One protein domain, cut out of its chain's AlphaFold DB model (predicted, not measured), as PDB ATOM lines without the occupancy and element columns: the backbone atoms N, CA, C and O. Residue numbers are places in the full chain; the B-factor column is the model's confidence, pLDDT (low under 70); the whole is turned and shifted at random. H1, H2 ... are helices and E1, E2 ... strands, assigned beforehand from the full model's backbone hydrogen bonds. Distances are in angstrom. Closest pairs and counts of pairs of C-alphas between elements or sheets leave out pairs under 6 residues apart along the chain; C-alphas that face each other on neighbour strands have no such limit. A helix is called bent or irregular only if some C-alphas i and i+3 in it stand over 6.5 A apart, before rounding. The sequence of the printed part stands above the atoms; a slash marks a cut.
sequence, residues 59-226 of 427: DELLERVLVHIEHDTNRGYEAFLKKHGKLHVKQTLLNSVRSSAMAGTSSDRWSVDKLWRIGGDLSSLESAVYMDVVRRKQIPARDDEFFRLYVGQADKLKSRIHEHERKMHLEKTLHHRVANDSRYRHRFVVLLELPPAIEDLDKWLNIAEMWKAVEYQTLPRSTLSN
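AT A GLANCE: This is residues 59 to 226 of the 427 residues of an uncharacterized protein of Hortaea werneckii (UniProt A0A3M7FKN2). A twisted sheet of three long strands, E1, E2 and E3, forms the middle of this model and has helices over both faces: H8 and H5 over one, H6 and H7 over the other. Toward one end of the long axis H1 packs on H8 and H3 packs on H1, with H2 farthest out; at the other end residues 139 to 144, in the turn of the hairpin E1 and E2, stick out. The printed part has 168 residues with nine named helices and three named strands, in the order H1 H2 H3 H4 H5 E1 E2 H6 H7 E3 H8 H9; the sheet runs E2 E1 E3, antiparallel throughout, and the class is mixed, helices and strands. The whole is compact, with a radius of gyration of the C-alphas of 16.6 A, though its outline is elongated, 52 by 33 by 30 A.

HOW THE PARTS SIT: Look first at the inner strand E1, residues 128 to 136. It forms a hairpin with the edge strand E2, residues 147 to 154, antiparallel at 160 degrees; N 130 and O 152, 2.8 A apart, are within hydrogen-bond range. The other edge strand, E3, residues 184 to 193, is also antiparallel to E1 at 160 degrees, with N 131 and O 189 within range at 2.8 A. Next find H8, residues 201 to 215, at a height of 8.3 A over the sheet; it runs along the strands, at 22 degrees to E1 on the local plane, and its closest C-alphas to E2 are those of Ala 213 and Val 151, 5.9 A apart. On the same face H5, residues 112 to 117, lies over E1 at a height of 8.8 A, the C-alphas of Trp 116 and Val 133 being 7.0 A apart. On the opposite face are H6, residues 157 to 170, and H7, residues 174 to 179, at heights of 9.3 A and 8.8 A. H6 touches H7 with residues 164 to 170 alone, about perpendicular at 85 degrees; their closest C-alphas are those of Met 168 and His 176, 4.7 A apart. E2, H6, H7 and E3 make a split strand-helix-strand unit, two strands running the same way with E1 between them, and its crossover is right-handed. H1, residues 59 to 69, touches H8 at a steep tilt of 58 degrees, opposite ways, closest at the C-alphas of Leu 62 and Trp 211, 5.7 A apart. H1 also touches H3, residues 86 to 95, closest at the C-alphas of Leu 62 and Lys 90, 7.0 A. H2, residues 77 to 84, is close to H1 but not clearly touching it, with the C-alphas of Ile 69 and Tyr 77 6.0 A apart. H4, residues 99 to 102, only grazes the sheet; H9, residues 221 to 224, is not on it. Every O i to N i+4 pair is within hydrogen-bond range in H1, H2, H3, H5, H7 and H8, and 8 of 10 are in H6; H4 and H9 are too short for such a pair.

IN THESE COORDINATES: Find C-alpha 184 at (-46.742, 7.767, 46.947); from there E3 runs 27.2 A to C-alpha 193. E1 is 26.3 A long and E2 22.7 A. H8 starts at C-alpha 201, (-33.617, -0.147, 17.236), and spans 20.7 A. H6 spans 20.6 A and is irregular, with C-alphas 166 and 169 7.2 A apart. H1 begins at C-alpha 59, (-53.840, 2.171, 15.999), and spans 15.6 A; H3 spans 14.3 A.

THE WHOLE: The two farthest C-alphas, of Lys 83 and Ala 141, are 54.1 A apart. The printed part has no cut and no long link. Its mean pLDDT is 85.3, with values under 70 at residues 102 to 110, 139 to 146 and 220 to 226.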
ATOM      1  N   ASP A  59     -54.346   2.351  17.359       86.62
ATOM      2  CA  ASP A  59     -53.840   2.171  15.999       86.62
ATOM      3  C   ASP A  59     -53.925   3.452  15.165       86.62
ATOM      4  O   ASP A  59     -53.025   3.730  14.367       86.62
ATOM      5  N   GLU A  60     -54.960   4.257  15.387       85.06
ATOM      6  CA  GLU A  60     -55.106   5.568  14.765       85.06
ATOM      7  C   GLU A  60     -54.102   6.576  15.345       85.06
ATOM      8  O   GLU A  60     -53.457   7.310  14.597       85.06
ATOM      9  N   LEU A  61     -53.877   6.572  16.663       85.56
ATOM     10  CA  LEU A  61     -52.820   7.387  17.279       85.56
ATOM     11  C   LEU A  61     -51.436   7.037  16.731       85.56
ATOM     12  O   LEU A  61     -50.628   7.933  16.485       85.56
ATOM     13  N   LEU A  62     -51.161   5.748  16.517       91.69
ATOM     14  CA  LEU A  62     -49.912   5.321  15.896       91.69
ATOM     15  C   LEU A  62     -49.807   5.833  14.457       91.69
ATOM     16  O   LEU A  62     -48.764   6.358  14.079       91.69
ATOM     17  N   GLU A  63     -50.881   5.733  13.670       91.25
ATOM     18  CA  GLU A  63     -50.915   6.278  12.309       91.25
ATOM     19  C   GLU A  63     -50.584   7.772  12.299       91.25
ATOM     20  O   GLU A  63     -49.732   8.211  11.530       91.25
ATOM     21  N   ARG A  64     -51.190   8.546  13.204       88.19
ATOM     22  CA  ARG A  64     -50.937   9.988  13.333       88.19
ATOM     23  C   ARG A  64     -49.477  10.287  13.671       88.19
ATOM     24  O   ARG A  64     -48.890  11.188  13.074       88.19
ATOM     25  N   VAL A  65     -48.866   9.519  14.579       90.69
ATOM     26  CA  VAL A  65     -47.430   9.640  14.886       90.69
ATOM     27  C   VAL A  65     -46.588   9.353  13.646       90.69
ATOM     28  O   VAL A  65     -45.685  10.129  13.342       90.69
ATOM     29  N   LEU A  66     -46.901   8.289  12.903       93.69
ATOM     30  CA  LEU A  66     -46.164   7.919  11.695       93.69
ATOM     31  C   LEU A  66     -46.290   8.978  10.595       93.69
ATOM     32  O   LEU A  66     -45.278   9.341  10.010       93.69
ATOM     33  N   VAL A  67     -47.491   9.513  10.352       91.50
ATOM     34  CA  VAL A  67     -47.718  10.635   9.420       91.50
ATOM     35  C   VAL A  67     -46.898  11.859   9.833       91.50
ATOM     36  O   VAL A  67     -46.280  12.506   8.994       91.50
ATOM     37  N   HIS A  68     -46.855  12.177  11.129       87.88
ATOM     38  CA  HIS A  68     -46.154  13.363  11.612       87.88
ATOM     39  C   HIS A  68     -44.633  13.287  11.423       87.88
ATOM     40  O   HIS A  68     -43.998  14.296  11.123       87.88
ATOM     41  N   ILE A  69     -44.039  12.104  11.589       91.06
ATOM     42  CA  ILE A  69     -42.588  11.910  11.446       91.06
ATOM     43  C   ILE A  69     -42.162  11.549  10.018       91.06
ATOM     44  O   ILE A  69     -40.967  11.505   9.736       91.06
ATOM     45  N   GLU A  70     -43.109  11.289   9.115       92.12
ATOM     46  CA  GLU A  70     -42.834  10.830   7.750       92.12
ATOM     47  C   GLU A  70     -41.994  11.814   6.938       92.12
ATOM     48  O   GLU A  70     -41.198  11.401   6.098       92.12
ATOM     49  N   HIS A  71     -42.105  13.104   7.245       87.69
ATOM     50  CA  HIS A  71     -41.349  14.171   6.588       87.69
ATOM     51  C   HIS A  71     -40.175  14.694   7.427       87.69
ATOM     52  O   HIS A  71     -39.580  15.720   7.099       87.69
ATOM     53  N   ASP A  72     -39.827  14.016   8.524       89.62
ATOM     54  CA  ASP A  72     -38.729  14.430   9.393       89.62
ATOM     55  C   ASP A  72     -37.381  13.903   8.882       89.62
ATOM     56  O   ASP A  72     -36.896  12.824   9.255       89.62
ATOM     57  N   THR A  73     -36.774  14.708   8.012       90.00
ATOM     58  CA  THR A  73     -35.433  14.502   7.449       90.00
ATOM     59  C   THR A  73     -34.337  14.655   8.499       90.00
ATOM     60  O   THR A  73     -33.389  13.873   8.524       90.00
ATOM     61  N   ASN A  74     -34.476  15.634   9.397       91.62
ATOM     62  CA  ASN A  74     -33.439  16.022  10.355       91.62
ATOM     63  C   ASN A  74     -33.112  14.900  11.340       91.62
ATOM     64  O   ASN A  74     -31.948  14.670  11.664       91.62
ATOM     65  N   ARG A  75     -34.137  14.192  11.824       90.75
ATOM     66  CA  ARG A  75     -33.961  13.046  12.726       90.75
ATOM     67  C   ARG A  75     -33.868  11.716  11.979       90.75
ATOM     68  O   ARG A  75     -33.699  10.685  12.630       90.75
ATOM     69  N   GLY A  76     -33.949  11.724  10.646       93.50
ATOM     70  CA  GLY A  76     -33.813  10.544   9.791       93.50
ATOM     71  C   GLY A  76     -35.019   9.598   9.796       93.50
ATOM     72  O   GLY A  76     -34.881   8.452   9.368       93.50
ATOM     73  N   TYR A  77     -36.188  10.038  10.273       95.81
ATOM     74  CA  TYR A  77     -37.390   9.195  10.287       95.81
ATOM     75  C   TYR A  77     -37.935   8.952   8.880       95.81
ATOM     76  O   TYR A  77     -38.378   7.843   8.598       95.81
ATOM     77  N   GLU A  78     -37.821   9.927   7.976       95.56
ATOM     78  CA  GLU A  78     -38.189   9.737   6.568       95.56
ATOM     79  C   GLU A  78     -37.410   8.565   5.942       95.56
ATOM     80  O   GLU A  78     -37.995   7.658   5.348       95.56
ATOM     81  N   ALA A  79     -36.081   8.549   6.103       96.62
ATOM     82  CA  ALA A  79     -35.225   7.487   5.570       96.62
ATOM     83  C   ALA A  79     -35.546   6.127   6.206       96.62
ATOM     84  O   ALA A  79     -35.612   5.115   5.506       96.62
ATOM     85  N   PHE A  80     -35.805   6.111   7.515       97.81
ATOM     86  CA  PHE A  80     -36.219   4.915   8.243       97.81
ATOM     87  C   PHE A  80     -37.552   4.348   7.722       97.81
ATOM     88  O   PHE A  80     -37.627   3.159   7.409       97.81
ATOM     89  N   LEU A  81     -38.584   5.185   7.555       97.31
ATOM     90  CA  LEU A  81     -39.886   4.746   7.041       97.31
ATOM     91  C   LEU A  81     -39.818   4.309   5.573       97.31
ATOM     92  O   LEU A  81     -40.536   3.385   5.193       97.31
ATOM     93  N   LYS A  82     -38.944   4.915   4.760       96.62
ATOM     94  CA  LYS A  82     -38.670   4.456   3.387       96.62
ATOM     95  C   LYS A  82     -37.968   3.096   3.359       96.62
ATOM     96  O   LYS A  82     -38.321   2.268   2.527       96.62
ATOM     97  N   LYS A  83     -37.000   2.864   4.254       97.31
ATOM     98  CA  LYS A  83     -36.246   1.599   4.353       97.31
ATOM     99  C   LYS A  83     -37.137   0.437   4.799       97.31
ATOM    100  O   LYS A  83     -37.138  -0.605   4.155       97.31
ATOM    101  N   HIS A  84     -37.870   0.611   5.899       96.38
ATOM    102  CA  HIS A  84     -38.642  -0.470   6.531       96.38
ATOM    103  C   HIS A  84     -40.089  -0.561   6.046       96.38
ATOM    104  O   HIS A  84     -40.721  -1.599   6.204       96.38
ATOM    105  N   GLY A  85     -40.620   0.506   5.448       97.06
ATOM    106  CA  GLY A  85     -42.016   0.613   5.034       97.06
ATOM    107  C   GLY A  85     -42.938   1.004   6.193       97.06
ATOM    108  O   GLY A  85     -43.062   0.292   7.188       97.06
ATOM    109  N   LYS A  86     -43.664   2.119   6.044       95.94
ATOM    110  CA  LYS A  86     -44.577   2.663   7.070       95.94
ATOM    111  C   LYS A  86     -45.597   1.642   7.597       95.94
ATOM    112  O   LYS A  86     -45.797   1.541   8.805       95.94
ATOM    113  N   LEU A  87     -46.200   0.850   6.706       96.19
ATOM    114  CA  LEU A  87     -47.169  -0.187   7.080       96.19
ATOM    115  C   LEU A  87     -46.528  -1.303   7.917       96.19
ATOM    116  O   LEU A  87     -47.118  -1.753   8.898       96.19
ATOM    117  N   HIS A  88     -45.316  -1.726   7.556       96.81
ATOM    118  CA  HIS A  88     -44.580  -2.731   8.315       96.81
ATOM    119  C   HIS A  88     -44.215  -2.203   9.705       96.81
ATOM    120  O   HIS A  88     -44.444  -2.892  10.695       96.81
ATOM    121  N   VAL A  89     -43.756  -0.949   9.793       97.31
ATOM    122  CA  VAL A  89     -43.485  -0.284  11.077       97.31
ATOM    123  C   VAL A  89     -44.725  -0.264  11.964       97.31
ATOM    124  O   VAL A  89     -44.665  -0.686  13.121       97.31
ATOM    125  N   LYS A  90     -45.871   0.147  11.412       96.56
ATOM    126  CA  LYS A  90     -47.147   0.144  12.130       96.56
ATOM    127  C   LYS A  90     -47.499  -1.247  12.659       96.56
ATOM    128  O   LYS A  90     -47.790  -1.396  13.844       96.56
ATOM    129  N   GLN A  91     -47.455  -2.262  11.798       96.19
ATOM    130  CA  GLN A  91     -47.867  -3.615  12.162       96.19
ATOM    131  C   GLN A  91     -46.940  -4.241  13.206       96.19
ATOM    132  O   GLN A  91     -47.420  -4.857  14.156       96.19
ATOM    133  N   THR A  92     -45.627  -4.057  13.065       96.69
ATOM    134  CA  THR A  92     -44.639  -4.546  14.032       96.69
ATOM    135  C   THR A  92     -44.876  -3.921  15.405       96.69
ATOM    136  O   THR A  92     -44.963  -4.645  16.392       96.69
ATOM    137  N   LEU A  93     -45.090  -2.602  15.476       96.44
ATOM    138  CA  LEU A  93     -45.369  -1.924  16.745       96.44
ATOM    139  C   LEU A  93     -46.692  -2.366  17.379       96.44
ATOM    140  O   LEU A  93     -46.732  -2.564  18.593       96.44
ATOM    141  N   LEU A  94     -47.753  -2.555  16.587       94.06
ATOM    142  CA  LEU A  94     -49.035  -3.074  17.078       94.06
ATOM    143  C   LEU A  94     -48.900  -4.500  17.628       94.06
ATOM    144  O   LEU A  94     -49.415  -4.789  18.706       94.06
ATOM    145  N   ASN A  95     -48.167  -5.367  16.927       94.31
ATOM    146  CA  ASN A  95     -47.931  -6.751  17.341       94.31
ATOM    147  C   ASN A  95     -47.028  -6.853  18.584       94.31
ATOM    148  O   ASN A  95     -47.121  -7.825  19.330       94.31
ATOM    149  N   SER A  96     -46.176  -5.852  18.814       94.62
ATOM    150  CA  SER A  96     -45.298  -5.752  19.983       94.62
ATOM    151  C   SER A  96     -46.000  -5.284  21.258       94.62
ATOM    152  O   SER A  96     -45.418  -5.374  22.343       94.62
ATOM    153  N   VAL A  97     -47.229  -4.762  21.177       91.88
ATOM    154  CA  VAL A  97     -47.958  -4.330  22.377       91.88
ATOM    155  C   VAL A  97     -48.405  -5.547  23.174       91.88
ATOM    156  O   VAL A  97     -49.028  -6.472  22.652       91.88
ATOM    157  N   ARG A  98     -48.162  -5.527  24.486       87.62
ATOM    158  CA  ARG A  98     -48.641  -6.591  25.371       87.62
ATOM    159  C   ARG A  98     -50.167  -6.627  25.367       87.62
ATOM    160  O   ARG A  98     -50.819  -5.595  25.522       87.62
ATOM    161  N   SER A  99     -50.760  -7.820  25.303       80.50
ATOM    162  CA  SER A  99     -52.224  -7.978  25.314       80.50
ATOM    163  C   SER A  99     -52.881  -7.315  26.534       80.50
ATOM    164  O   SER A  99     -53.966  -6.751  26.422       80.50
ATOM    165  N   SER A 100     -52.206  -7.319  27.692       77.38
ATOM    166  CA  SER A 100     -52.670  -6.643  28.913       77.38
ATOM    167  C   SER A 100     -52.689  -5.115  28.801       77.38
ATOM    168  O   SER A 100     -53.514  -4.476  29.452       77.38
ATOM    169  N   ALA A 101     -51.828  -4.527  27.967       76.25
ATOM    170  CA  ALA A 101     -51.841  -3.102  27.646       76.25
ATOM    171  C   ALA A 101     -52.875  -2.765  26.551       76.25
ATOM    172  O   ALA A 101     -53.436  -1.671  26.567       76.25
ATOM    173  N   MET A 102     -53.181  -3.712  25.652       69.19
ATOM    174  CA  MET A 102     -54.215  -3.568  24.612       69.19
ATOM    175  C   MET A 102     -55.650  -3.677  25.149       69.19
ATOM    176  O   MET A 102     -56.544  -3.011  24.642       69.19
ATOM    177  N   ALA A 103     -55.895  -4.482  26.190       54.44
ATOM    178  CA  ALA A 103     -57.237  -4.735  26.737       54.44
ATOM    179  C   ALA A 103     -57.895  -3.521  27.440       54.44
ATOM    180  O   ALA A 103     -59.025  -3.611  27.920       54.44
ATOM    181  N   GLY A 104     -57.197  -2.384  27.526       52.31
ATOM    182  CA  GLY A 104     -57.650  -1.160  28.188       52.31
ATOM    183  C   GLY A 104     -58.368  -0.144  27.291       52.31
ATOM    184  O   GLY A 104     -58.501   0.997  27.705       52.31
ATOM    185  N   THR A 105     -58.807  -0.497  26.083       51.06
ATOM    186  CA  THR A 105     -59.295   0.438  25.041       51.06
ATOM    187  C   THR A 105     -60.727   0.977  25.222       51.06
ATOM    188  O   THR A 105     -61.272   1.575  24.302       51.06
ATOM    189  N   SER A 106     -61.359   0.827  26.391       49.72
ATOM    190  CA  SER A 106     -62.655   1.468  26.686       49.72
ATOM    191  C   SER A 106     -62.489   2.763  27.493       49.72
ATOM    192  O   SER A 106     -61.417   3.029  28.033       49.72
ATOM    193  N   SER A 107     -63.552   3.568  27.618       48.28
ATOM    194  CA  SER A 107     -63.605   4.837  28.380       48.28
ATOM    195  C   SER A 107     -63.078   4.764  29.825       48.28
ATOM    196  O   SER A 107     -62.793   5.783  30.443       48.28
ATOM    197  N   ASP A 108     -62.889   3.555  30.344       53.69
ATOM    198  CA  ASP A 108     -62.410   3.231  31.682       53.69
ATOM    199  C   ASP A 108     -60.902   2.849  31.689       53.69
ATOM    200  O   ASP A 108     -60.433   2.105  32.553       53.69
ATOM    201  N   ARG A 109     -60.142   3.317  30.680       58.75
ATOM    202  CA  ARG A 109     -58.705   3.058  30.425       58.75
ATOM    203  C   ARG A 109     -57.764   3.563  31.519       58.75
ATOM    204  O   ARG A 109     -56.680   3.016  31.717       58.75
ATOM    205  N   TRP A 110     -58.175   4.624  32.196       66.75
ATOM    206  CA  TRP A 110     -57.339   5.408  33.102       66.75
ATOM    207  C   TRP A 110     -57.556   5.058  34.571       66.75
ATOM    208  O   TRP A 110     -56.984   5.711  35.438       66.75
ATOM    209  N   SER A 111     -58.349   4.023  34.868       76.12
ATOM    210  CA  SER A 111     -58.431   3.511  36.232       76.12
ATOM    211  C   SER A 111     -57.064   2.982  36.651       76.12
ATOM    212  O   SER A 111     -56.447   2.151  35.973       76.12
ATOM    213  N   VAL A 112     -56.577   3.463  37.790       77.19
ATOM    214  CA  VAL A 112     -55.251   3.103  38.292       77.19
ATOM    215  C   VAL A 112     -55.126   1.602  38.460       77.19
ATOM    216  O   VAL A 112     -54.090   1.043  38.121       77.19
ATOM    217  N   ASP A 113     -56.189   0.932  38.902       80.06
ATOM    218  CA  ASP A 113     -56.205  -0.520  39.052       80.06
ATOM    219  C   ASP A 113     -55.977  -1.264  37.731       80.06
ATOM    220  O   ASP A 113     -55.298  -2.291  37.729       80.06
ATOM    221  N   LYS A 114     -56.479  -0.757  36.595       81.50
ATOM    222  CA  LYS A 114     -56.185  -1.355  35.284       81.50
ATOM    223  C   LYS A 114     -54.749  -1.103  34.868       81.50
ATOM    224  O   LYS A 114     -54.067  -2.050  34.479       81.50
ATOM    225  N   LEU A 115     -54.264   0.129  35.021       85.00
ATOM    226  CA  LEU A 115     -52.868   0.474  34.729       85.00
ATOM    227  C   LEU A 115     -51.903  -0.380  35.568       85.00
ATOM    228  O   LEU A 115     -50.916  -0.900  35.057       85.00
ATOM    229  N   TRP A 116     -52.240  -0.623  36.836       85.19
ATOM    230  CA  TRP A 116     -51.461  -1.446  37.763       85.19
ATOM    231  C   TRP A 116     -51.443  -2.937  37.400       85.19
ATOM    232  O   TRP A 116     -50.514  -3.655  37.789       85.19
ATOM    233  N   ARG A 117     -52.479  -3.414  36.695       85.19
ATOM    234  CA  ARG A 117     -52.638  -4.806  36.246       85.19
ATOM    235  C   ARG A 117     -51.945  -5.104  34.921       85.19
ATOM    236  O   ARG A 117     -51.777  -6.284  34.629       85.19
ATOM    237  N   ILE A 118     -51.501  -4.092  34.162       86.12
ATOM    238  CA  ILE A 118     -50.743  -4.300  32.912       86.12
ATOM    239  C   ILE A 118     -49.563  -5.253  33.156       86.12
ATOM    240  O   ILE A 118     -49.353  -6.188  32.378       86.12
ATOM    241  N   GLY A 119     -48.856  -5.065  34.278       82.44
ATOM    242  CA  GLY A 119     -47.772  -5.944  34.711       82.44
ATOM    243  C   GLY A 119     -46.626  -5.994  33.699       82.44
ATOM    244  O   GLY A 119     -46.280  -4.977  33.105       82.44
ATOM    245  N   GLY A 120     -46.041  -7.176  33.521       80.94
ATOM    246  CA  GLY A 120     -44.938  -7.421  32.589       80.94
ATOM    247  C   GLY A 120     -43.674  -7.917  33.283       80.94
ATOM    248  O   GLY A 120     -43.528  -7.794  34.502       80.94
ATOM    249  N   ASP A 121     -42.783  -8.516  32.497       84.06
ATOM    250  CA  ASP A 121     -41.511  -9.019  33.002       84.06
ATOM    251  C   ASP A 121     -40.482  -7.884  33.080       84.06
ATOM    252  O   ASP A 121     -39.757  -7.590  32.134       84.06
ATOM    253  N   LEU A 122     -40.398  -7.250  34.250       85.88
ATOM    254  CA  LEU A 122     -39.404  -6.208  34.529       85.88
ATOM    255  C   LEU A 122     -37.964  -6.747  34.572       85.88
ATOM    256  O   LEU A 122     -37.014  -5.965  34.635       85.88
ATOM    257  N   SER A 123     -37.793  -8.071  34.573       85.19
ATOM    258  CA  SER A 123     -36.495  -8.732  34.499       85.19
ATOM    259  C   SER A 123     -36.064  -9.067  33.069       85.19
ATOM    260  O   SER A 123     -34.940  -9.544  32.890       85.19
ATOM    261  N   SER A 124     -36.896  -8.737  32.074       84.00
ATOM    262  CA  SER A 124     -36.586  -8.930  30.661       84.00
ATOM    263  C   SER A 124     -35.297  -8.207  30.257       84.00
ATOM    264  O   SER A 124     -35.010  -7.077  30.680       84.00
ATOM    265  N   LEU A 125     -34.500  -8.898  29.442       83.44
ATOM    266  CA  LEU A 125     -33.300  -8.356  28.806       83.44
ATOM    267  C   LEU A 125     -33.604  -7.707  27.451       83.44
ATOM    268  O   LEU A 125     -32.695  -7.129  26.862       83.44
ATOM    269  N   GLU A 126     -34.853  -7.791  26.997       90.44
ATOM    270  CA  GLU A 126     -35.301  -7.273  25.710       90.44
ATOM    271  C   GLU A 126     -35.499  -5.755  25.726       90.44
ATOM    272  O   GLU A 126     -35.631  -5.110  26.782       90.44
ATOM    273  N   SER A 127     -35.571  -5.207  24.514       95.38
ATOM    274  CA  SER A 127     -35.893  -3.810  24.282       95.38
ATOM    275  C   SER A 127     -37.390  -3.567  24.406       95.38
ATOM    276  O   SER A 127     -38.212  -4.291  23.845       95.38
ATOM    277  N   ALA A 128     -37.762  -2.537  25.158       96.62
ATOM    278  CA  ALA A 128     -39.142  -2.327  25.559       96.62
ATOM    279  C   ALA A 128     -39.467  -0.855  25.809       96.62
ATOM    280  O   ALA A 128     -38.597  -0.037  26.121       96.62
ATOM    281  N   VAL A 129     -40.764  -0.551  25.765       97.12
ATOM    282  CA  VAL A 129     -41.329   0.676  26.336       97.12
ATOM    283  C   VAL A 129     -42.086   0.306  27.600       97.12
ATOM    284  O   VAL A 129     -42.916  -0.608  27.613       97.12
ATOM    285  N   TYR A 130     -41.795   1.027  28.672       96.06
ATOM    286  CA  TYR A 130     -42.355   0.823  29.997       96.06
ATOM    287  C   TYR A 130     -43.072   2.080  30.482       96.06
ATOM    288  O   TYR A 130     -42.910   3.177  29.945       96.06
ATOM    289  N   MET A 131     -43.858   1.908  31.537       94.75
ATOM    290  CA  MET A 131     -44.532   2.989  32.232       94.75
ATOM    291  C   MET A 131     -44.343   2.847  33.739       94.75
ATOM    292  O   MET A 131     -44.503   1.758  34.279       94.75
ATOM    293  N   ASP A 132     -44.016   3.938  34.424       93.44
ATOM    294  CA  ASP A 132     -44.063   4.024  35.884       93.44
ATOM    295  C   ASP A 132     -45.383   4.666  36.309       93.44
ATOM    296  O   ASP A 132     -45.671   5.814  35.955       93.44
ATOM    297  N   VAL A 133     -46.194   3.912  37.045       91.69
ATOM    298  CA  VAL A 133     -47.491   4.355  37.556       91.69
ATOM    299  C   VAL A 133     -47.317   4.764  39.009       91.69
ATOM    300  O   VAL A 133     -47.134   3.912  39.873       91.69
ATOM    301  N   VAL A 134     -47.404   6.062  39.294       89.06
ATOM    302  CA  VAL A 134     -47.235   6.623  40.639       89.06
ATOM    303  C   VAL A 134     -48.591   7.058  41.188       89.06
ATOM    304  O   VAL A 134     -49.212   7.964  40.642       89.06
ATOM    305  N   ARG A 135     -49.053   6.470  42.296       87.75
ATOM    306  CA  ARG A 135     -50.323   6.823  42.962       87.75
ATOM    307  C   ARG A 135     -50.120   7.197  44.423       87.75
ATOM    308  O   ARG A 135     -49.168   6.741  45.054       87.75
ATOM    309  N   ARG A 136     -51.023   7.993  44.998       84.94
ATOM    310  CA  ARG A 136     -51.007   8.269  46.447       84.94
ATOM    311  C   ARG A 136     -51.346   7.009  47.256       84.94
ATOM    312  O   ARG A 136     -52.207   6.229  46.869       84.94
ATOM    313  N   LYS A 137     -50.675   6.813  48.397       84.62
ATOM    314  CA  LYS A 137     -50.927   5.699  49.337       84.62
ATOM    315  C   LYS A 137     -52.286   5.801  50.020       84.62
ATOM    316  O   LYS A 137     -52.898   4.778  50.301       84.62
ATOM    317  N   GLN A 138     -52.699   7.022  50.334       79.25
ATOM    318  CA  GLN A 138     -53.975   7.333  50.958       79.25
ATOM    319  C   GLN A 138     -54.664   8.370  50.082       79.25
ATOM    320  O   GLN A 138     -54.096   9.432  49.816       79.25
ATOM    321  N   ILE A 139     -55.858   8.029  49.611       69.62
ATOM    322  CA  ILE A 139     -56.740   8.937  48.886       69.62
ATOM    323  C   ILE A 139     -57.779   9.389  49.918       69.62
ATOM    324  O   ILE A 139     -58.503   8.540  50.446       69.62
ATOM    325  N   PRO A 140     -57.814  10.676  50.304       69.50
ATOM    326  CA  PRO A 140     -58.895  11.201  51.128       69.50
ATOM    327  C   PRO A 140     -60.244  10.874  50.481       69.50
ATOM    328  O   PRO A 140     -60.370  10.965  49.268       69.50
ATOM    329  N   ALA A 141     -61.276  10.559  51.270       57.72
ATOM    330  CA  ALA A 141     -62.597  10.143  50.769       57.72
ATOM    331  C   ALA A 141     -63.336  11.184  49.887       57.72
ATOM    332  O   ALA A 141     -64.478  10.957  49.498       57.72
ATOM    333  N   ARG A 142     -62.718  12.342  49.624       53.38
ATOM    334  CA  ARG A 142     -63.238  13.449  48.811       53.38
ATOM    335  C   ARG A 142     -62.313  13.864  47.661       53.38
ATOM    336  O   ARG A 142     -62.690  14.774  46.935       53.38
ATOM    337  N   ASP A 143     -61.144  13.241  47.520       54.91
ATOM    338  CA  ASP A 143     -60.232  13.515  46.409       54.91
ATOM    339  C   ASP A 143     -60.434  12.464  45.321       54.91
ATOM    340  O   ASP A 143     -60.497  11.264  45.607       54.91
ATOM    341  N   ASP A 144     -60.469  12.916  44.071       59.50
ATOM    342  CA  ASP A 144     -60.370  12.023  42.925       59.50
ATOM    343  C   ASP A 144     -59.021  11.289  42.934       59.50
ATOM    344  O   ASP A 144     -58.008  11.769  43.465       59.50
ATOM    345  N   GLU A 145     -59.000  10.089  42.352       61.97
ATOM    346  CA  GLU A 145     -57.810   9.249  42.311       61.97
ATOM    347  C   GLU A 145     -56.677   9.949  41.541       61.97
ATOM    348  O   GLU A 145     -56.624   9.967  40.313       61.97
ATOM    349  N   PHE A 146     -55.741  10.546  42.283       68.12
ATOM    350  CA  PHE A 146     -54.591  11.218  41.699       68.12
ATOM    351  C   PHE A 146     -53.451  10.229  41.447       68.12
ATOM    352  O   PHE A 146     -52.802   9.741  42.384       68.12
ATOM    353  N   PHE A 147     -53.149  10.008  40.171       80.19
ATOM    354  CA  PHE A 147     -51.969   9.279  39.726       80.19
ATOM    355  C   PHE A 147     -51.147  10.099  38.730       80.19
ATOM    356  O   PHE A 147     -51.623  11.045  38.102       80.19
ATOM    357  N   ARG A 148     -49.866   9.757  38.619       85.06
ATOM    358  CA  ARG A 148     -48.939  10.297  37.627       85.06
ATOM    359  C   ARG A 148     -48.339   9.148  36.847       85.06
ATOM    360  O   ARG A 148     -48.059   8.094  37.412       85.06
ATOM    361  N   LEU A 149     -48.118   9.394  35.567       88.50
ATOM    362  CA  LEU A 149     -47.526   8.436  34.655       88.50
ATOM    363  C   LEU A 149     -46.202   8.984  34.137       88.50
ATOM    364  O   LEU A 149     -46.063  10.181  33.885       88.50
ATOM    365  N   TYR A 150     -45.245   8.089  33.966       91.88
ATOM    366  CA  TYR A 150     -44.015   8.337  33.231       91.88
ATOM    367  C   TYR A 150     -43.865   7.215  32.214       91.88
ATOM    368  O   TYR A 150     -43.896   6.056  32.606       91.88
ATOM    369  N   VAL A 151     -43.726   7.548  30.934       93.69
ATOM    370  CA  VAL A 151     -43.419   6.577  29.875       93.69
ATOM    371  C   VAL A 151     -41.942   6.713  29.541       93.69
ATOM    372  O   VAL A 151     -41.429   7.829  29.491       93.69
ATOM    373  N   GLY A 152     -41.269   5.582  29.365       95.00
ATOM    374  CA  GLY A 152     -39.865   5.537  28.989       95.00
ATOM    375  C   GLY A 152     -39.555   4.336  28.107       95.00
ATOM    376  O   GLY A 152     -40.288   3.349  28.101       95.00
ATOM    377  N   GLN A 153     -38.433   4.404  27.403       96.25
ATOM    378  CA  GLN A 153     -37.899   3.308  26.594       96.25
ATOM    379  C   GLN A 153     -36.578   2.757  27.139       96.25
ATOM    380  O   GLN A 153     -35.844   3.439  27.864       96.25
ATOM    381  N   ALA A 154     -36.263   1.516  26.779       96.12
ATOM    382  CA  ALA A 154     -35.009   0.863  27.122       96.12
ATOM    383  C   ALA A 154     -34.593  -0.139  26.041       96.12
ATOM    384  O   ALA A 154     -35.417  -0.932  25.603       96.12
ATOM    385  N   ASP A 155     -33.303  -0.162  25.694       94.75
ATOM    386  CA  ASP A 155     -32.683  -1.293  24.980       94.75
ATOM    387  C   ASP A 155     -32.656  -2.548  25.874       94.75
ATOM    388  O   ASP A 155     -33.002  -3.637  25.438       94.75
ATOM    389  N   LYS A 156     -32.328  -2.371  27.164       93.94
ATOM    390  CA  LYS A 156     -32.320  -3.436  28.179       93.94
ATOM    391  C   LYS A 156     -33.195  -3.050  29.357       93.94
ATOM    392  O   LYS A 156     -32.755  -2.304  30.245       93.94
ATOM    393  N   LEU A 157     -34.427  -3.556  29.378       93.12
ATOM    394  CA  LEU A 157     -35.440  -3.144  30.350       93.12
ATOM    395  C   LEU A 157     -34.970  -3.312  31.801       93.12
ATOM    396  O   LEU A 157     -34.963  -2.336  32.556       93.12
ATOM    397  N   LYS A 158     -34.492  -4.504  32.181       93.69
ATOM    398  CA  LYS A 158     -34.023  -4.786  33.549       93.69
ATOM    399  C   LYS A 158     -32.995  -3.769  34.041       93.69
ATOM    400  O   LYS A 158     -33.113  -3.250  35.154       93.69
ATOM    401  N   SER A 159     -31.991  -3.474  33.216       93.75
ATOM    402  CA  SER A 159     -30.926  -2.526  33.553       93.75
ATOM    403  C   SER A 159     -31.464  -1.109  33.731       93.75
ATOM    404  O   SER A 159     -31.047  -0.419  34.664       93.75
ATOM    405  N   ARG A 160     -32.412  -0.689  32.884       94.56
ATOM    406  CA  ARG A 160     -33.025   0.641  32.953       94.56
ATOM    407  C   ARG A 160     -33.889   0.821  34.199       94.56
ATOM    408  O   ARG A 160     -33.795   1.859  34.850       94.56
ATOM    409  N   ILE A 161     -34.672  -0.189  34.577       93.19
ATOM    410  CA  ILE A 161     -35.472  -0.146  35.811       93.19
ATOM    411  C   ILE A 161     -34.565  -0.064  37.048       93.19
ATOM    412  O   ILE A 161     -34.733   0.841  37.865       93.19
ATOM    413  N   HIS A 162     -33.524  -0.902  37.127       92.56
ATOM    414  CA  HIS A 162     -32.539  -0.836  38.219       92.56
ATOM    415  C   HIS A 162     -31.814   0.516  38.271       92.56
ATOM    416  O   HIS A 162     -31.414   0.990  39.335       92.56
ATOM    417  N   GLU A 163     -31.577   1.148  37.120       91.62
ATOM    418  CA  GLU A 163     -31.015   2.494  37.063       91.62
ATOM    419  C   GLU A 163     -31.979   3.534  37.649       91.62
ATOM    420  O   GLU A 163     -31.541   4.362  38.450       91.62
ATOM    421  N   HIS A 164     -33.267   3.481  37.289       91.25
ATOM    422  CA  HIS A 164     -34.280   4.366  37.863       91.25
ATOM    423  C   HIS A 164     -34.336   4.227  39.379       91.25
ATOM    424  O   HIS A 164     -34.167   5.230  40.066       91.25
ATOM    425  N   GLU A 165     -34.496   3.005  39.888       89.75
ATOM    426  CA  GLU A 165     -34.576   2.711  41.323       89.75
ATOM    427  C   GLU A 165     -33.343   3.223  42.076       89.75
ATOM    428  O   GLU A 165     -33.469   3.937  43.072       89.75
ATOM    429  N   ARG A 166     -32.134   2.974  41.548       88.06
ATOM    430  CA  ARG A 166     -30.896   3.492  42.149       88.06
ATOM    431  C   ARG A 166     -30.811   5.010  42.130       88.06
ATOM    432  O   ARG A 166     -30.171   5.561  43.013       88.06
ATOM    433  N   LYS A 167     -31.397   5.696  41.148       86.94
ATOM    434  CA  LYS A 167     -31.309   7.158  41.009       86.94
ATOM    435  C   LYS A 167     -32.473   7.915  41.648       86.94
ATOM    436  O   LYS A 167     -32.380   9.137  41.727       86.94
ATOM    437  N   MET A 168     -33.527   7.245  42.128       84.06
ATOM    438  CA  MET A 168     -34.707   7.927  42.685       84.06
ATOM    439  C   MET A 168     -34.353   8.876  43.831       84.06
ATOM    440  O   MET A 168     -34.814  10.015  43.839       84.06
ATOM    441  N   HIS A 169     -33.448   8.455  44.718       79.75
ATOM    442  CA  HIS A 169     -32.981   9.262  45.850       79.75
ATOM    443  C   HIS A 169     -32.261  10.560  45.446       79.75
ATOM    444  O   HIS A 169     -32.073  11.439  46.281       79.75
ATOM    445  N   LEU A 170     -31.821  10.685  44.188       82.06
ATOM    446  CA  LEU A 170     -31.145  11.886  43.696       82.06
ATOM    447  C   LEU A 170     -32.129  12.992  43.300       82.06
ATOM    448  O   LEU A 170     -31.693  14.117  43.076       82.06
ATOM    449  N   GLU A 171     -33.417  12.669  43.125       82.88
ATOM    450  CA  GLU A 171     -34.499  13.615  42.794       82.88
ATOM    451  C   GLU A 171     -34.200  14.556  41.608       82.88
ATOM    452  O   GLU A 171     -34.717  15.674  41.521       82.88
ATOM    453  N   LYS A 172     -33.366  14.097  40.663       78.25
ATOM    454  CA  LYS A 172     -32.876  14.902  39.529       78.25
ATOM    455  C   LYS A 172     -33.977  15.310  38.557       78.25
ATOM    456  O   LYS A 172     -33.855  16.325  37.881       78.25
ATOM    457  N   THR A 173     -35.027  14.502  38.460       79.00
ATOM    458  CA  THR A 173     -36.179  14.749  37.592       79.00
ATOM    459  C   THR A 173     -37.448  14.883  38.426       79.00
ATOM    460  O   THR A 173     -37.528  14.364  39.542       79.00
ATOM    461  N   LEU A 174     -38.473  15.544  37.875       79.00
ATOM    462  CA  LEU A 174     -39.791  15.596  38.514       79.00
ATOM    463  C   LEU A 174     -40.353  14.184  38.746       79.00
ATOM    464  O   LEU A 174     -40.953  13.933  39.787       79.00
ATOM    465  N   HIS A 175     -40.108  13.264  37.806       83.94
ATOM    466  CA  HIS A 175     -40.438  11.845  37.944       83.94
ATOM    467  C   HIS A 175     -39.800  11.242  39.200       83.94
ATOM    468  O   HIS A 175     -40.523  10.738  40.055       83.94
ATOM    469  N   HIS A 176     -38.478  11.365  39.356       86.62
ATOM    470  CA  HIS A 176     -37.759  10.832  40.520       86.62
ATOM    471  C   HIS A 176     -38.232  11.456  41.829       86.62
ATOM    472  O   HIS A 176     -38.445  10.731  42.792       86.62
ATOM    473  N   ARG A 177     -38.463  12.774  41.854       84.62
ATOM    474  CA  ARG A 177     -38.959  13.468  43.050       84.62
ATOM    475  C   ARG A 177     -40.322  12.944  43.498       84.62
ATOM    476  O   ARG A 177     -40.541  12.747  44.686       84.62
ATOM    477  N   VAL A 178     -41.245  12.723  42.560       84.56
ATOM    478  CA  VAL A 178     -42.586  12.222  42.902       84.56
ATOM    479  C   VAL A 178     -42.544  10.736  43.266       84.56
ATOM    480  O   VAL A 178     -43.199  10.337  44.224       84.56
ATOM    481  N   ALA A 179     -41.767   9.920  42.552       85.50
ATOM    482  CA  ALA A 179     -41.648   8.492  42.847       85.50
ATOM    483  C   ALA A 179     -40.969   8.217  44.206       85.50
ATOM    484  O   ALA A 179     -41.347   7.267  44.888       85.50
ATOM    485  N   ASN A 180     -40.021   9.067  44.618       88.56
ATOM    486  CA  ASN A 180     -39.302   8.954  45.892       88.56
ATOM    487  C   ASN A 180     -40.112   9.454  47.111       88.56
ATOM    488  O   ASN A 180     -39.746   9.195  48.257       88.56
ATOM    489  N   ASP A 181     -41.213  10.176  46.892       85.56
ATOM    490  CA  ASP A 181     -42.022  10.738  47.973       85.56
ATOM    491  C   ASP A 181     -42.791   9.633  48.720       85.56
ATOM    492  O   ASP A 181     -43.568   8.862  48.151       85.56
ATOM    493  N   SER A 182     -42.613   9.583  50.043       86.50
ATOM    494  CA  SER A 182     -43.178   8.551  50.915       86.50
ATOM    495  C   SER A 182     -44.709   8.501  50.922       86.50
ATOM    496  O   SER A 182     -45.278   7.477  51.311       86.50
ATOM    497  N   ARG A 183     -45.392   9.558  50.469       86.50
ATOM    498  CA  ARG A 183     -46.852   9.605  50.305       86.50
ATOM    499  C   ARG A 183     -47.330   8.809  49.097       86.50
ATOM    500  O   ARG A 183     -48.523   8.517  49.003       86.50
ATOM    501  N   TYR A 184     -46.429   8.438  48.196       87.25
ATOM    502  CA  TYR A 184     -46.742   7.767  46.947       87.25
ATOM    503  C   TYR A 184     -46.257   6.312  46.948       87.25
ATOM    504  O   TYR A 184     -45.350   5.912  47.678       87.25
ATOM    505  N   ARG A 185     -46.936   5.479  46.163       88.69
ATOM    506  CA  ARG A 185     -46.485   4.154  45.735       88.69
ATOM    507  C   ARG A 185     -46.343   4.201  44.232       88.69
ATOM    508  O   ARG A 185     -47.207   4.762  43.564       88.69
ATOM    509  N   HIS A 186     -45.302   3.570  43.723       91.00
ATOM    510  CA  HIS A 186     -45.082   3.478  42.294       91.00
ATOM    511  C   HIS A 186     -44.871   2.027  41.865       91.00
ATOM    512  O   HIS A 186     -44.571   1.163  42.697       91.00
ATOM    513  N   ARG A 187     -45.113   1.747  40.587       91.50
ATOM    514  CA  ARG A 187     -44.898   0.436  39.982       91.50
ATOM    515  C   ARG A 187     -44.593   0.607  38.503       91.50
ATOM    516  O   ARG A 187     -45.388   1.193  37.770       91.50
ATOM    517  N   PHE A 188     -43.506  -0.019  38.067       93.81
ATOM    518  CA  PHE A 188     -43.213  -0.180  36.652       93.81
ATOM    519  C   PHE A 188     -44.084  -1.271  36.021       93.81
ATOM    520  O   PHE A 188     -44.300  -2.338  36.603       93.81
ATOM    521  N   VAL A 189     -44.562  -0.999  34.812       93.50
ATOM    522  CA  VAL A 189     -45.279  -1.929  33.935       93.50
ATOM    523  C   VAL A 189     -44.699  -1.852  32.525       93.50
ATOM    524  O   VAL A 189     -44.118  -0.837  32.146       93.50
ATOM    525  N   VAL A 190     -44.855  -2.914  31.744       94.50
ATOM    526  CA  VAL A 190     -44.342  -3.000  30.369       94.50
ATOM    527  C   VAL A 190     -45.493  -2.785  29.394       94.50
ATOM    528  O   VAL A 190     -46.529  -3.436  29.508       94.50
ATOM    529  N   LEU A 191     -45.332  -1.858  28.450       93.75
ATOM    530  CA  LEU A 191     -46.357  -1.528  27.457       93.75
ATOM    531  C   LEU A 191     -46.156  -2.322  26.165       93.75
ATOM    532  O   LEU A 191     -47.112  -2.881  25.627       93.75
ATOM    533  N   LEU A 192     -44.915  -2.381  25.684       94.62
ATOM    534  CA  LEU A 192     -44.538  -3.135  24.492       94.62
ATOM    535  C   LEU A 192     -43.125  -3.702  24.612       94.62
ATOM    536  O   LEU A 192     -42.270  -3.106  25.270       94.62
ATOM    537  N   GLU A 193     -42.902  -4.824  23.941       95.19
ATOM    538  CA  GLU A 193     -41.614  -5.508  23.819       95.19
ATOM    539  C   GLU A 193     -41.313  -5.661  22.325       95.19
ATOM    540  O   GLU A 193     -42.137  -6.170  21.558       95.19
ATOM    541  N   LEU A 194     -40.166  -5.146  21.890       95.00
ATOM    542  CA  LEU A 194     -39.760  -5.227  20.492       95.00
ATOM    543  C   LEU A 194     -39.155  -6.602  20.188       95.00
ATOM    544  O   LEU A 194     -38.606  -7.241  21.087       95.00
ATOM    545  N   PRO A 195     -39.227  -7.063  18.926       92.75
ATOM    546  CA  PRO A 195     -38.538  -8.276  18.517       92.75
ATOM    547  C   PRO A 195     -37.027  -8.169  18.781       92.75
ATOM    548  O   PRO A 195     -36.445  -7.098  18.568       92.75
ATOM    549  N   PRO A 196     -36.373  -9.267  19.194       89.75
ATOM    550  CA  PRO A 196     -34.936  -9.267  19.418       89.75
ATOM    551  C   PRO A 196     -34.184  -8.983  18.114       89.75
ATOM    552  O   PRO A 196     -34.613  -9.389  17.032       89.75
ATOM    553  N   ALA A 197     -33.028  -8.325  18.232       88.19
ATOM    554  CA  ALA A 197     -32.113  -8.040  17.121       88.19
ATOM    555  C   ALA A 197     -32.734  -7.262  15.939       88.19
ATOM    556  O   ALA A 197     -32.298  -7.413  14.798       88.19
ATOM    557  N   ILE A 198     -33.733  -6.414  16.204       92.81
ATOM    558  CA  ILE A 198     -34.301  -5.524  15.189       92.81
ATOM    559  C   ILE A 198     -33.282  -4.451  14.764       92.81
ATOM    560  O   ILE A 198     -32.622  -3.827  15.600       92.81
ATOM    561  N   GLU A 199     -33.136  -4.237  13.456       94.06
ATOM    562  CA  GLU A 199     -32.306  -3.149  12.928       94.06
ATOM    563  C   GLU A 199     -32.909  -1.778  13.252       94.06
ATOM    564  O   GLU A 199     -34.127  -1.640  13.346       94.06
ATOM    565  N   ASP A 200     -32.061  -0.748  13.356       95.44
ATOM    566  CA  ASP A 200     -32.475   0.638  13.633       95.44
ATOM    567  C   ASP A 200     -33.305   0.763  14.930       95.44
ATOM    568  O   ASP A 200     -34.281   1.514  15.014       95.44
ATOM    569  N   LEU A 201     -32.927  -0.023  15.948       95.81
ATOM    570  CA  LEU A 201     -33.617  -0.147  17.236       95.81
ATOM    571  C   LEU A 201     -33.931   1.207  17.894       95.81
ATOM    572  O   LEU A 201     -34.985   1.361  18.507       95.81
ATOM    573  N   ASP A 202     -33.047   2.197  17.755       95.88
ATOM    574  CA  ASP A 202     -33.253   3.544  18.287       95.88
ATOM    575  C   ASP A 202     -34.507   4.208  17.697       95.88
ATOM    576  O   ASP A 202     -35.286   4.814  18.431       95.88
ATOM    577  N   LYS A 203     -34.743   4.066  16.387       96.81
ATOM    578  CA  LYS A 203     -35.932   4.611  15.718       96.81
ATOM    579  C   LYS A 203     -37.186   3.872  16.143       96.81
ATOM    580  O   LYS A 203     -38.176   4.529  16.459       96.81
ATOM    581  N   TRP A 204     -37.136   2.542  16.209       97.75
ATOM    582  CA  TRP A 204     -38.263   1.737  16.682       97.75
ATOM    583  C   TRP A 204     -38.687   2.126  18.092       97.75
ATOM    584  O   TRP A 204     -39.863   2.412  18.316       97.75
ATOM    585  N   LEU A 205     -37.728   2.189  19.020       97.25
ATOM    586  CA  LEU A 205     -37.988   2.593  20.394       97.25
ATOM    587  C   LEU A 205     -38.549   4.017  20.440       97.25
ATOM    588  O   LEU A 205     -39.611   4.208  21.027       97.25
ATOM    589  N   ASN A 206     -37.926   4.987  19.756       96.88
ATOM    590  CA  ASN A 206     -38.379   6.380  19.806       96.88
ATOM    591  C   ASN A 206     -39.819   6.536  19.298       96.88
ATOM    592  O   ASN A 206     -40.615   7.260  19.894       96.88
ATOM    593  N   ILE A 207     -40.169   5.866  18.194       96.75
ATOM    594  CA  ILE A 207     -41.531   5.899  17.643       96.75
ATOM    595  C   ILE A 207     -42.511   5.271  18.630       96.75
ATOM    596  O   ILE A 207     -43.578   5.833  18.886       96.75
ATOM    597  N   ALA A 208     -42.138   4.136  19.220       96.62
ATOM    598  CA  ALA A 208     -42.956   3.445  20.199       96.62
ATOM    599  C   ALA A 208     -43.163   4.281  21.476       96.62
ATOM    600  O   ALA A 208     -44.286   4.375  21.971       96.62
ATOM    601  N   GLU A 209     -42.116   4.934  21.985       96.06
ATOM    602  CA  GLU A 209     -42.177   5.847  23.129       96.06
ATOM    603  C   GLU A 209     -43.058   7.059  22.822       96.06
ATOM    604  O   GLU A 209     -43.954   7.362  23.609       96.06
ATOM    605  N   MET A 210     -42.870   7.713  21.667       93.00
ATOM    606  CA  MET A 210     -43.708   8.839  21.235       93.00
ATOM    607  C   MET A 210     -45.182   8.439  21.177       93.00
ATOM    608  O   MET A 210     -46.032   9.126  21.743       93.00
ATOM    609  N   TRP A 211     -45.486   7.304  20.547       93.50
ATOM    610  CA  TRP A 211     -46.845   6.782  20.463       93.50
ATOM    611  C   TRP A 211     -47.445   6.508  21.840       93.50
ATOM    612  O   TRP A 211     -48.531   7.006  22.140       93.50
ATOM    613  N   LYS A 212     -46.737   5.786  22.716       91.62
ATOM    614  CA  LYS A 212     -47.237   5.494  24.064       91.62
ATOM    615  C   LYS A 212     -47.341   6.745  24.937       91.62
ATOM    616  O   LYS A 212     -48.261   6.841  25.742       91.62
ATOM    617  N   ALA A 213     -46.470   7.733  24.765       89.31
ATOM    618  CA  ALA A 213     -46.549   8.994  25.496       89.31
ATOM    619  C   ALA A 213     -47.763   9.841  25.079       89.31
ATOM    620  O   ALA A 213     -48.394  10.470  25.930       89.31
ATOM    621  N   VAL A 214     -48.121   9.828  23.792       85.62
ATOM    622  CA  VAL A 214     -49.346  10.447  23.255       85.62
ATOM    623  C   VAL A 214     -50.580   9.699  23.758       85.62
ATOM    624  O   VAL A 214     -51.517  10.319  24.256       85.62
ATOM    625  N   GLU A 215     -50.552   8.370  23.683       85.00
ATOM    626  CA  GLU A 215     -51.645   7.484  24.077       85.00
ATOM    627  C   GLU A 215     -51.984   7.579  25.574       85.00
ATOM    628  O   GLU A 215     -53.155   7.660  25.942       85.00
ATOM    629  N   TYR A 216     -50.960   7.626  26.431       83.25
ATOM    630  CA  TYR A 216     -51.088   7.785  27.884       83.25
ATOM    631  C   TYR A 216     -50.907   9.237  28.355       83.25
ATOM    632  O   TYR A 216     -50.799   9.476  29.557       83.25
ATOM    633  N   GLN A 217     -50.926  10.209  27.434       81.56
ATOM    634  CA  GLN A 217     -50.905  11.656  27.706       81.56
ATOM    635  C   GLN A 217     -49.861  12.067  28.758       81.56
ATOM    636  O   GLN A 217     -50.116  12.885  29.640       81.56
ATOM    637  N   THR A 218     -48.667  11.480  28.681       83.56
ATOM    638  CA  THR A 218     -47.592  11.717  29.657       83.56
ATOM    639  C   THR A 218     -46.740  12.940  29.321       83.56
ATOM    640  O   THR A 218     -45.877  13.333  30.107       83.56
ATOM    641  N   LEU A 219     -46.994  13.572  28.171       77.50
ATOM    642  CA  LEU A 219     -46.348  14.812  27.750       77.50
ATOM    643  C   LEU A 219     -47.032  16.042  28.378       77.50
ATOM    644  O   LEU A 219     -48.209  15.988  28.737       77.50
ATOM    645  N   PRO A 220     -46.333  17.187  28.500       68.31
ATOM    646  CA  PRO A 220     -46.951  18.435  28.943       68.31
ATOM    647  C   PRO A 220     -48.163  18.809  28.082       68.31
ATOM    648  O   PRO A 220     -48.113  18.661  26.862       68.31
ATOM    649  N   ARG A 221     -49.218  19.377  28.689       62.47
ATOM    650  CA  ARG A 221     -50.421  19.833  27.959       62.47
ATOM    651  C   ARG A 221     -50.089  20.738  26.772       62.47
ATOM    652  O   ARG A 221     -50.721  20.598  25.742       62.47
ATOM    653  N   SER A 222     -49.079  21.601  26.879       54.06
ATOM    654  CA  SER A 222     -48.615  22.454  25.773       54.06
ATOM    655  C   SER A 222     -48.087  21.656  24.573       54.06
ATOM    656  O   SER A 222     -48.290  22.038  23.424       54.06
ATOM    657  N   THR A 223     -47.415  20.535  24.836       59.19
ATOM    658  CA  THR A 223     -46.909  19.613  23.811       59.19
ATOM    659  C   THR A 223     -48.041  18.773  23.242       59.19
ATOM    660  O   THR A 223     -48.078  18.534  22.040       59.19
ATOM    661  N   LEU A 224     -48.977  18.363  24.104       53.78
ATOM    662  CA  LEU A 224     -50.180  17.665  23.686       53.78
ATOM    663  C   LEU A 224     -51.052  18.572  22.817       53.78
ATOM    664  O   LEU A 224     -51.458  18.098  21.783       53.78
ATOM    665  N   SER A 225     -51.220  19.863  23.137       45.53
ATOM    666  CA  SER A 225     -52.087  20.833  22.435       45.53
ATOM    667  C   SER A 225     -51.677  21.205  20.999       45.53
ATOM    668  O   SER A 225     -52.384  21.966  20.342       45.53
ATOM    669  N   ASN A 226     -50.539  20.695  20.522       44.69
ATOM    670  CA  ASN A 226     -50.080  20.762  19.128       44.69
ATOM    671  C   ASN A 226     -50.603  19.498  18.389       44.69
ATOM    672  O   ASN A 226     -50.897  18.518  19.063       44.69
TER     673      ASN A 226